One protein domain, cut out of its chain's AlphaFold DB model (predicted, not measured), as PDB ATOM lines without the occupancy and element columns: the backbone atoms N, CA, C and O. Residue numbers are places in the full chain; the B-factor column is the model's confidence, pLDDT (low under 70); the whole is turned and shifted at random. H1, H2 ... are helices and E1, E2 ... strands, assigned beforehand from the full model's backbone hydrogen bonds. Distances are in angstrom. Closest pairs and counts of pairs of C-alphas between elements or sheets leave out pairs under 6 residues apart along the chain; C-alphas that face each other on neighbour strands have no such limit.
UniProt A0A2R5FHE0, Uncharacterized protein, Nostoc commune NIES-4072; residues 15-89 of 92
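What this domain is: This is residues 15 to 89 of the 92 residues of an uncharacterized protein of Nostoc commune NIES-4072 (UniProt A0A2R5FHE0). A small three-stranded sheet, E1 E2 E3, makes one end of the domain, and three helices fill the rest. The long helix H3 starts beside the sheet and runs away from it, H2 runs back the opposite way at a steep tilt, and short H1 packs on both. The printed part has 75 residues, in the order E1 E2 E3 H1 H2 H3; the sheet is all antiparallel, in the order E1, E2, E3, and the class is mixed, helices and strands. The whole is compact, with a radius of gyration of the C-alphas of 12.7 A and spans of 36 by 27 by 21 A.

Where its parts are: E1 is residues 15 to 18, beginning at C-alpha 15 (221.582, 196.349, 302.314). E2 is residues 25 to 29, 13.5 A long, and E3 is residues 35 to 38. H1 is residues 42 to 45. H2 is residues 53 to 63, 15.2 A long. H3 is residues 70 to 87, 25.6 A long, ending at C-alpha 87 (197.065, 190.886, 313.345).

How they stand to each other: The strands form a meander, each the antiparallel neighbour of the one before, in two hairpins. N 17 and O 26 are 2.9 A apart between E1 and E2, and N 36 and O 27 are 2.8 A apart between E2 and E3, within hydrogen-bond range. H3 only grazes the sheet with residues 70 to 74; the closest C-alphas of E1 and H3, Asn 15 and Gly 70, are 5.0 A apart. H1 touches H3, which meets it with residues 76 to 83 alone, the closest C-alphas being Leu 45 and Glu 80, 6.8 A. H1 also touches H2, closest at the C-alphas of Pro 42 and Ala 63, 5.3 A. H2 and H3 are close but not clearly touching, with the closest C-alphas, Glu 55 and Ile 79, 7.7 A apart, at a steep tilt of 52 degrees, opposite ways. H2 is apart from E1, E2 and E3. In H2 and H3 every O i to N i+4 pair is within hydrogen-bond range; H1 is too short for such a pair.

The domain as a whole: The C-alphas farthest apart, of Arg 20 and Val 89, are 37.5 A apart. The printed part has no cut and no long link. Mean pLDDT of the printed part is 82.4, with residues 29 to 35 and 87 to 89 under 70.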
ATOM      1  N   ASN A  15     220.382 196.969 301.764       75.12
ATOM      2  CA  ASN A  15     221.582 196.349 302.314       75.12
ATOM      3  C   ASN A  15     221.337 195.914 303.758       75.12
ATOM      4  O   ASN A  15     220.705 196.634 304.532       75.12
ATOM      5  N   VAL A  16     221.866 194.746 304.126       79.19
ATOM      6  CA  VAL A  16     221.817 194.232 305.500       79.19
ATOM      7  C   VAL A  16     223.167 194.480 306.157       79.19
ATOM      8  O   VAL A  16     224.187 193.956 305.711       79.19
ATOM      9  N   VAL A  17     223.172 195.276 307.223       79.69
ATOM     10  CA  VAL A  17     224.375 195.588 308.005       79.69
ATOM     11  C   VAL A  17     224.197 195.063 309.419       79.69
ATOM     12  O   VAL A  17     223.191 195.343 310.060       79.69
ATOM     13  N   ALA A  18     225.173 194.320 309.932       79.44
ATOM     14  CA  ALA A  18     225.160 193.857 311.316       79.44
ATOM     15  C   ALA A  18     225.887 194.857 312.228       79.44
ATOM     16  O   ALA A  18     227.042 195.212 311.982       79.44
ATOM     17  N   CYS A  19     225.237 195.293 313.306       78.56
ATOM     18  CA  CYS A  19     225.907 196.028 314.371       78.56
ATOM     19  C   CYS A  19     226.757 195.055 315.191       78.56
ATOM     20  O   CYS A  19     226.230 194.146 315.828       78.56
ATOM     21  N   ARG A  20     228.078 195.254 315.221       76.19
ATOM     22  CA  ARG A  20     228.995 194.350 315.937       76.19
ATOM     23  C   ARG A  20     228.767 194.322 317.454       76.19
ATOM     24  O   ARG A  20     228.992 193.285 318.064       76.19
ATOM     25  N   ARG A  21     228.319 195.433 318.062       79.06
ATOM     26  CA  ARG A  21     228.089 195.516 319.521       79.06
ATOM     27  C   ARG A  21     226.814 194.801 319.954       79.06
ATOM     28  O   ARG A  21     226.834 194.093 320.949       79.06
ATOM     29  N   THR A  22     225.719 194.983 319.218       79.12
ATOM     30  CA  THR A  22     224.401 194.447 319.604       79.12
ATOM     31  C   THR A  22     224.031 193.165 318.861       79.12
ATOM     32  O   THR A  22     223.005 192.567 319.159       79.12
ATOM     33  N   ARG A  23     224.826 192.764 317.858       76.88
ATOM     34  CA  ARG A  23     224.530 191.700 316.877       76.88
ATOM     35  C   ARG A  23     223.229 191.902 316.089       76.88
ATOM     36  O   ARG A  23     222.854 191.050 315.290       76.88
ATOM     37  N   THR A  24     222.573 193.047 316.253       78.38
ATOM     38  CA  THR A  24     221.340 193.391 315.545       78.38
ATOM     39  C   THR A  24     221.635 193.644 314.073       78.38
ATOM     40  O   THR A  24     222.565 194.380 313.727       78.38
ATOM     41  N   LYS A  25     220.817 193.056 313.201       83.00
ATOM     42  CA  LYS A  25     220.866 193.285 311.757       83.00
ATOM     43  C   LYS A  25     219.980 194.487 311.416       83.00
ATOM     44  O   LYS A  25     218.836 194.559 311.851       83.00
ATOM     45  N   TYR A  26     220.495 195.427 310.637       81.75
ATOM     46  CA  TYR A  26     219.809 196.645 310.211       81.75
ATOM     47  C   TYR A  26     219.660 196.681 308.699       81.75
ATOM     48  O   TYR A  26     220.543 196.237 307.964       81.75
ATOM     49  N   LEU A  27     218.555 197.265 308.251       80.62
ATOM     50  CA  LEU A  27     218.314 197.568 306.850       80.62
ATOM     51  C   LEU A  27     218.823 198.973 306.536       80.62
ATOM     52  O   LEU A  27     218.504 199.927 307.246       80.62
ATOM     53  N   ARG A  28     219.596 199.098 305.460       75.62
ATOM     54  CA  ARG A  28     220.032 200.378 304.892       75.62
ATOM     55  C   ARG A  28     219.508 200.543 303.474       75.62
ATOM     56  O   ARG A  28     219.534 199.587 302.697       75.62
ATOM     57  N   ALA A  29     219.070 201.755 303.150       69.19
ATOM     58  CA  ALA A  29     218.784 202.165 301.782       69.19
ATOM     59  C   ALA A  29     220.074 202.655 301.115       69.19
ATOM     60  O   ALA A  29     220.597 203.714 301.445       69.19
ATOM     61  N   GLY A  30     220.598 201.882 300.167       64.62
ATOM     62  CA  GLY A  30     221.734 202.300 299.347       64.62
ATOM     63  C   GLY A  30     223.053 202.505 300.111       64.62
ATOM     64  O   GLY A  30     223.280 201.925 301.175       64.62
ATOM     65  N   CYS A  31     223.949 203.281 299.487       63.94
ATOM     66  CA  CYS A  31     225.276 203.682 299.986       63.94
ATOM     67  C   CYS A  31     225.226 204.908 300.919       63.94
ATOM     68  O   CYS A  31     226.089 205.038 301.783       63.94
ATOM     69  N   CYS A  32     224.256 205.810 300.717       58.97
ATOM     70  CA  CYS A  32     224.270 207.162 301.288       58.97
ATOM     71  C   CYS A  32     223.316 207.373 302.464       58.97
ATOM     72  O   CYS A  32     223.538 208.312 303.221       58.97
ATOM     73  N   ASP A  33     222.299 206.526 302.651       61.81
ATOM     74  CA  ASP A  33     221.325 206.723 303.725       61.81
ATOM     75  C   ASP A  33     221.611 205.862 304.965       61.81
ATOM     76  O   ASP A  33     222.204 204.773 304.924       61.81
ATOM     77  N   GLY A  34     221.202 206.412 306.111       58.88
ATOM     78  CA  GLY A  34     221.344 205.821 307.437       58.88
ATOM     79  C   GLY A  34     220.596 204.495 307.608       58.88
ATOM     80  O   GLY A  34     219.909 203.996 306.715       58.88
ATOM     81  N   ALA A  35     220.744 203.885 308.787       62.66
ATOM     82  CA  ALA A  35     219.950 202.713 309.142       62.66
ATOM     83  C   ALA A  35     218.459 203.087 309.118       62.66
ATOM     84  O   ALA A  35     218.027 203.923 309.904       62.66
ATOM     85  N   LEU A  36     217.687 202.468 308.221       72.44
ATOM     86  CA  LEU A  36     216.250 202.716 308.100       72.44
ATOM     87  C   LEU A  36     215.512 202.163 309.316       72.44
ATOM     88  O   LEU A  36     214.676 202.829 309.915       72.44
ATOM     89  N   ARG A  37     215.804 200.901 309.640       81.50
ATOM     90  CA  ARG A  37     215.176 200.151 310.729       81.50
ATOM     91  C   ARG A  37     215.930 198.850 311.014       81.50
ATOM     92  O   ARG A  37     216.675 198.376 310.148       81.50
ATOM     93  N   PRO A  38     215.708 198.226 312.183       84.25
ATOM     94  CA  PRO A  38     216.086 196.838 312.402       84.25
ATOM     95  C   PRO A  38     215.453 195.921 311.346       84.25
ATOM     96  O   PRO A  38     214.296 196.109 310.943       84.25
ATOM     97  N   CYS A  39     216.233 194.948 310.885       86.69
ATOM     98  CA  CYS A  39     215.748 193.857 310.054       86.69
ATOM     99  C   CYS A  39     214.820 192.968 310.899       86.69
ATOM    100  O   CYS A  39     215.144 192.732 312.063       86.69
ATOM    101  N   PRO A  40     213.685 192.489 310.355       87.88
ATOM    102  CA  PRO A  40     212.819 191.567 311.082       87.88
ATOM    103  C   PRO A  40     213.593 190.316 311.494       87.88
ATOM    104  O   PRO A  40     214.233 189.685 310.651       87.88
ATOM    105  N   GLU A  41     213.534 189.958 312.774       88.19
ATOM    106  CA  GLU A  41     214.244 188.792 313.288       88.19
ATOM    107  C   GLU A  41     213.464 187.513 312.928       88.19
ATOM    108  O   GLU A  41     212.305 187.366 313.337       88.19
ATOM    109  N   PRO A  42     214.054 186.558 312.178       89.44
ATOM    110  CA  PRO A  42     213.359 185.332 311.787       89.44
ATOM    111  C   PRO A  42     212.770 184.552 312.967       89.44
ATOM    112  O   PRO A  42     211.663 184.022 312.864       89.44
ATOM    113  N   ALA A  43     213.479 184.517 314.101       87.88
ATOM    114  CA  ALA A  43     213.023 183.839 315.312       87.88
ATOM    115  C   ALA A  43     211.761 184.473 315.923       87.88
ATOM    116  O   ALA A  43     210.934 183.763 316.492       87.88
ATOM    117  N   GLU A  44     211.586 185.790 315.793       87.19
ATOM    118  CA  GLU A  44     210.368 186.475 316.237       87.19
ATOM    119  C   GLU A  44     209.202 186.183 315.293       87.19
ATOM    120  O   GLU A  44     208.111 185.845 315.752       87.19
ATOM    121  N   LEU A  45     209.441 186.230 313.977       88.94
ATOM    122  CA  LEU A  45     208.419 185.926 312.971       88.94
ATOM    123  C   LEU A  45     207.877 184.498 313.115       88.94
ATOM    124  O   LEU A  45     206.670 184.294 312.996       88.94
ATOM    125  N   LEU A  46     208.740 183.527 313.441       91.00
ATOM    126  CA  LEU A  46     208.366 182.124 313.668       91.00
ATOM    127  C   LEU A  46     207.319 181.924 314.774       91.00
ATOM    128  O   LEU A  46     206.603 180.922 314.749       91.00
ATOM    129  N   ARG A  47     207.190 182.872 315.711       88.31
ATOM    130  CA  ARG A  47     206.167 182.830 316.769       88.31
ATOM    131  C   ARG A  47     204.754 183.085 316.237       88.31
ATOM    132  O   ARG A  47     203.784 182.831 316.943       88.31
ATOM    133  N   SER A  48     204.615 183.569 315.002       87.50
ATOM    134  CA  SER A  48     203.312 183.805 314.391       87.50
ATOM    135  C   SER A  48     202.614 182.498 313.993       87.50
ATOM    136  O   SER A  48     203.175 181.619 313.331       87.50
ATOM    137  N   ALA A  49     201.328 182.392 314.333       83.12
ATOM    138  CA  ALA A  49     200.462 181.302 313.884       83.12
ATOM    139  C   ALA A  49     200.079 181.417 312.393       83.12
ATOM    140  O   ALA A  49     199.621 180.446 311.802       83.12
ATOM    141  N   LYS A  50     200.288 182.581 311.764       85.94
ATOM    142  CA  LYS A  50     199.768 182.927 310.425       85.94
ATOM    143  C   LYS A  50     200.740 182.637 309.272       85.94
ATOM    144  O   LYS A  50     200.571 183.159 308.170       85.94
ATOM    145  N   LEU A  51     201.763 181.830 309.533       90.12
ATOM    146  CA  LEU A  51     202.760 181.426 308.543       90.12
ATOM    147  C   LEU A  51     202.361 180.118 307.861       90.12
ATOM    148  O   LEU A  51     201.902 179.191 308.536       90.12
ATOM    149  N   THR A  52     202.594 180.027 306.552       92.88
ATOM    150  CA  THR A  52     202.535 178.752 305.822       92.88
ATOM    151  C   THR A  52     203.699 177.846 306.229       92.88
ATOM    152  O   THR A  52     204.675 178.309 306.825       92.88
ATOM    153  N   GLN A  53     203.620 176.551 305.902       91.88
ATOM    154  CA  GLN A  53     204.721 175.625 306.180       91.88
ATOM    155  C   GLN A  53     206.009 176.056 305.460       91.88
ATOM    156  O   GLN A  53     207.050 176.164 306.101       91.88
ATOM    157  N   ASP A  54     205.917 176.447 304.186       93.44
ATOM    158  CA  ASP A  54     207.068 176.940 303.417       93.44
ATOM    159  C   ASP A  54     207.716 178.183 304.046       93.44
ATOM    160  O   ASP A  54     208.943 178.309 304.077       93.44
ATOM    161  N   GLU A  55     206.909 179.111 304.575       93.25
ATOM    162  CA  GLU A  55     207.407 180.296 305.278       93.25
ATOM    163  C   GLU A  55     208.119 179.909 306.578       93.25
ATOM    164  O   GLU A  55     209.174 180.467 306.883       93.25
ATOM    165  N   ARG A  56     207.594 178.930 307.328       93.38
ATOM    166  CA  ARG A  56     208.256 178.407 308.534       93.38
ATOM    167  C   ARG A  56     209.587 177.752 308.187       93.38
ATOM    168  O   ARG A  56     210.598 178.099 308.796       93.38
ATOM    169  N   ASP A  57     209.613 176.882 307.184       94.38
ATOM    170  CA  ASP A  57     210.821 176.176 306.753       94.38
ATOM    171  C   ASP A  57     211.873 177.149 306.202       94.38
ATOM    172  O   ASP A  57     213.080 176.990 306.406       94.38
ATOM    173  N   TYR A  58     211.434 178.200 305.508       93.25
ATOM    174  CA  TYR A  58     212.302 179.294 305.090       93.25
ATOM    175  C   TYR A  58     212.893 180.032 306.297       93.25
ATOM    176  O   TYR A  58     214.114 180.138 306.411       93.25
ATOM    177  N   LEU A  59     212.059 180.491 307.234       93.25
ATOM    178  CA  LEU A  59     212.515 181.229 308.413       93.25
ATOM    179  C   LEU A  59     213.441 180.395 309.304       93.25
ATOM    180  O   LEU A  59     214.436 180.927 309.787       93.25
ATOM    181  N   GLN A  60     213.180 179.098 309.480       93.31
ATOM    182  CA  GLN A  60     214.056 178.195 310.236       93.31
ATOM    183  C   GLN A  60     215.448 178.067 309.607       93.31
ATOM    184  O   GLN A  60     216.441 177.991 310.333       93.31
ATOM    185  N   ARG A  61     215.541 178.061 308.270       91.44
ATOM    186  CA  ARG A  61     216.830 178.062 307.565       91.44
ATOM    187  C   ARG A  61     217.567 179.380 307.763       91.44
ATOM    188  O   ARG A  61     218.750 179.361 308.086       91.44
ATOM    189  N   ILE A  62     216.873 180.510 307.619       90.75
ATOM    190  CA  ILE A  62     217.486 181.841 307.745       90.75
ATOM    191  C   ILE A  62     217.869 182.173 309.195       90.75
ATOM    192  O   ILE A  62     218.894 182.813 309.410       90.75
ATOM    193  N   ALA A  63     217.112 181.708 310.194       87.94
ATOM    194  CA  ALA A  63     217.393 181.942 311.616       87.94
ATOM    195  C   ALA A  63     218.758 181.393 312.069       87.94
ATOM    196  O   ALA A  63     219.330 181.888 313.035       87.94
ATOM    197  N   LYS A  64     219.285 180.382 311.370       85.94
ATOM    198  CA  LYS A  64     220.599 179.783 311.644       85.94
ATOM    199  C   LYS A  64     221.755 180.521 310.962       85.94
ATOM    200  O   LYS A  64     222.904 180.146 311.161       85.94
ATOM    201  N   LEU A  65     221.467 181.521 310.126       83.81
ATOM    202  CA  LEU A  65     222.482 182.245 309.370       83.81
ATOM    203  C   LEU A  65     222.980 183.471 310.141       83.81
ATOM    204  O   LEU A  65     222.212 184.372 310.505       83.81
ATOM    205  N   ASP A  66     224.300 183.560 310.280       77.69
ATOM    206  CA  ASP A  66     224.964 184.740 310.836       77.69
ATOM    207  C   ASP A  66     224.793 185.970 309.930       77.69
ATOM    208  O   ASP A  66     224.657 187.099 310.412       77.69
ATOM    209  N   TRP A  67     224.724 185.757 308.611       80.88
ATOM    210  CA  TRP A  67     224.549 186.812 307.616       80.88
ATOM    211  C   TRP A  67     223.656 186.374 306.449       80.88
ATOM    212  O   TRP A  67     223.658 185.212 306.047       80.88
ATOM    213  N   PHE A  68     222.906 187.320 305.877       82.50
ATOM    214  CA  PHE A  68     222.111 187.105 304.670       82.50
ATOM    215  C   PHE A  68     222.036 188.366 303.800       82.50
ATOM    216  O   PHE A  68     222.233 189.487 304.267       82.50
ATOM    217  N   SER A  69     221.736 188.170 302.515       82.62
ATOM    218  CA  SER A  69     221.705 189.240 301.516       82.62
ATOM    219  C   SER A  69     220.460 190.130 301.620       82.62
ATOM    220  O   SER A  69     219.441 189.763 302.208       82.62
ATOM    221  N   GLY A  70     220.496 191.277 300.935       80.00
ATOM    222  CA  GLY A  70     219.334 192.158 300.770       80.00
ATOM    223  C   GLY A  70     218.089 191.466 300.205       80.00
ATOM    224  O   GLY A  70     216.972 191.805 300.582       80.00
ATOM    225  N   ARG A  71     218.257 190.438 299.360       83.62
ATOM    226  CA  ARG A  71     217.124 189.657 298.833       83.62
ATOM    227  C   ARG A  71     216.387 188.908 299.942       83.62
ATOM    228  O   ARG A  71     215.162 188.915 299.956       83.62
ATOM    229  N   VAL A  72     217.123 188.307 300.880       87.94
ATOM    230  CA  VAL A  72     216.537 187.624 302.043       87.94
ATOM    231  C   VAL A  72     215.811 188.632 302.930       87.94
ATOM    232  O   VAL A  72     214.673 188.389 303.319       87.94
ATOM    233  N   ALA A  73     216.403 189.806 303.167       86.19
ATOM    234  CA  ALA A  73     215.732 190.883 303.892       86.19
ATOM    235  C   ALA A  73     214.402 191.310 303.249       86.19
ATOM    236  O   ALA A  73     213.421 191.513 303.960       86.19
ATOM    237  N   THR A  74     214.331 191.399 301.918       85.12
ATOM    238  CA  THR A  74     213.074 191.696 301.213       85.12
ATOM    239  C   THR A  74     212.010 190.625 301.462       85.12
ATOM    240  O   THR A  74     210.842 190.961 301.650       85.12
ATOM    241  N   VAL A  75     212.388 189.344 301.500       89.62
ATOM    242  CA  VAL A  75     211.455 188.253 301.833       89.62
ATOM    243  C   VAL A  75     210.993 188.361 303.288       89.62
ATOM    244  O   VAL A  75     209.795 188.296 303.547       89.62
ATOM    245  N   LEU A  76     211.912 188.612 304.225       90.44
ATOM    246  CA  LEU A  76     211.587 188.815 305.641       90.44
ATOM    247  C   LEU A  76     210.608 189.977 305.853       90.44
ATOM    248  O   LEU A  76     209.665 189.842 306.626       90.44
ATOM    249  N   LEU A  77     210.776 191.086 305.128       89.19
ATOM    250  CA  LEU A  77     209.846 192.218 305.165       89.19
ATOM    251  C   LEU A  77     208.452 191.855 304.641       89.19
ATOM    252  O   LEU A  77     207.455 192.295 305.209       89.19
ATOM    253  N   ARG A  78     208.358 191.039 303.581       89.69
ATOM    254  CA  ARG A  78     207.063 190.564 303.062       89.69
ATOM    255  C   ARG A  78     206.347 189.678 304.080       89.69
ATOM    256  O   ARG A  78     205.151 189.854 304.301       89.69
ATOM    257  N   ILE A  79     207.084 188.773 304.723       91.38
ATOM    258  CA  ILE A  79     206.547 187.911 305.781       91.38
ATOM    259  C   ILE A  79     206.106 188.760 306.983       91.38
ATOM    260  O   ILE A  79     204.990 188.590 307.467       91.38
ATOM    261  N   GLU A  80     206.927 189.714 307.432       91.69
ATOM    262  CA  GLU A  80     206.569 190.644 308.511       91.69
ATOM    263  C   GLU A  80     205.277 191.410 308.188       91.69
ATOM    264  O   GLU A  80     204.374 191.474 309.024       91.69
ATOM    265  N   ALA A  81     205.161 191.964 306.977       88.88
ATOM    266  CA  ALA A  81     203.976 192.700 306.544       88.88
ATOM    267  C   ALA A  81     202.718 191.821 306.561       88.88
ATOM    268  O   ALA A  81     201.681 192.248 307.065       88.88
ATOM    269  N   LYS A  82     202.817 190.574 306.087       89.44
ATOM    270  CA  LYS A  82     201.724 189.593 306.139       89.44
ATOM    271  C   LYS A  82     201.312 189.274 307.576       89.44
ATOM    272  O   LYS A  82     200.117 189.251 307.878       89.44
ATOM    273  N   VAL A  83     202.283 189.040 308.462       88.38
ATOM    274  CA  VAL A  83     202.024 188.775 309.885       88.38
ATOM    275  C   VAL A  83     201.304 189.964 310.521       88.38
ATOM    276  O   VAL A  83     200.273 189.761 311.157       88.38
ATOM    277  N   LYS A  84     201.771 191.196 310.285       86.56
ATOM    278  CA  LYS A  84     201.130 192.419 310.796       86.56
ATOM    279  C   LYS A  84     199.723 192.626 310.238       86.56
ATOM    280  O   LYS A  84     198.811 192.886 311.013       86.56
ATOM    281  N   ALA A  85     199.521 192.447 308.933       83.50
ATOM    282  CA  ALA A  85     198.197 192.538 308.312       83.50
ATOM    283  C   ALA A  85     197.218 191.512 308.906       83.50
ATOM    284  O   ALA A  85     196.059 191.822 309.150       83.50
ATOM    285  N   SER A  86     197.704 190.309 309.223       76.38
ATOM    286  CA  SER A  86     196.893 189.258 309.848       76.38
ATOM    287  C   SER A  86     196.577 189.523 311.326       76.38
ATOM    288  O   SER A  86     195.644 188.924 311.856       76.38
ATOM    289  N   MET A  87     197.351 190.384 311.994       69.06
ATOM    290  CA  MET A  87     197.065 190.886 313.345       69.06
ATOM    291  C   MET A  87     196.138 192.114 313.324       69.06
ATOM    292  O   MET A  87     195.526 192.423 314.337       69.06
ATOM    293  N   GLY A  88     196.015 192.785 312.173       53.25
ATOM    294  CA  GLY A  88     195.196 193.979 311.948       53.25
ATOM    295  C   GLY A  88     193.733 193.720 311.570       53.25
ATOM    296  O   GLY A  88     193.089 194.628 311.061       53.25
ATOM    297  N   VAL A  89     193.191 192.523 311.823       50.59
ATOM    298  CA  VAL A  89     191.731 192.280 311.850       50.59
ATOM    299  C   VAL A  89     191.279 192.230 313.311       50.59
ATOM    300  O   VAL A  89     190.865 191.197 313.830       50.59
TER     301      VAL A  89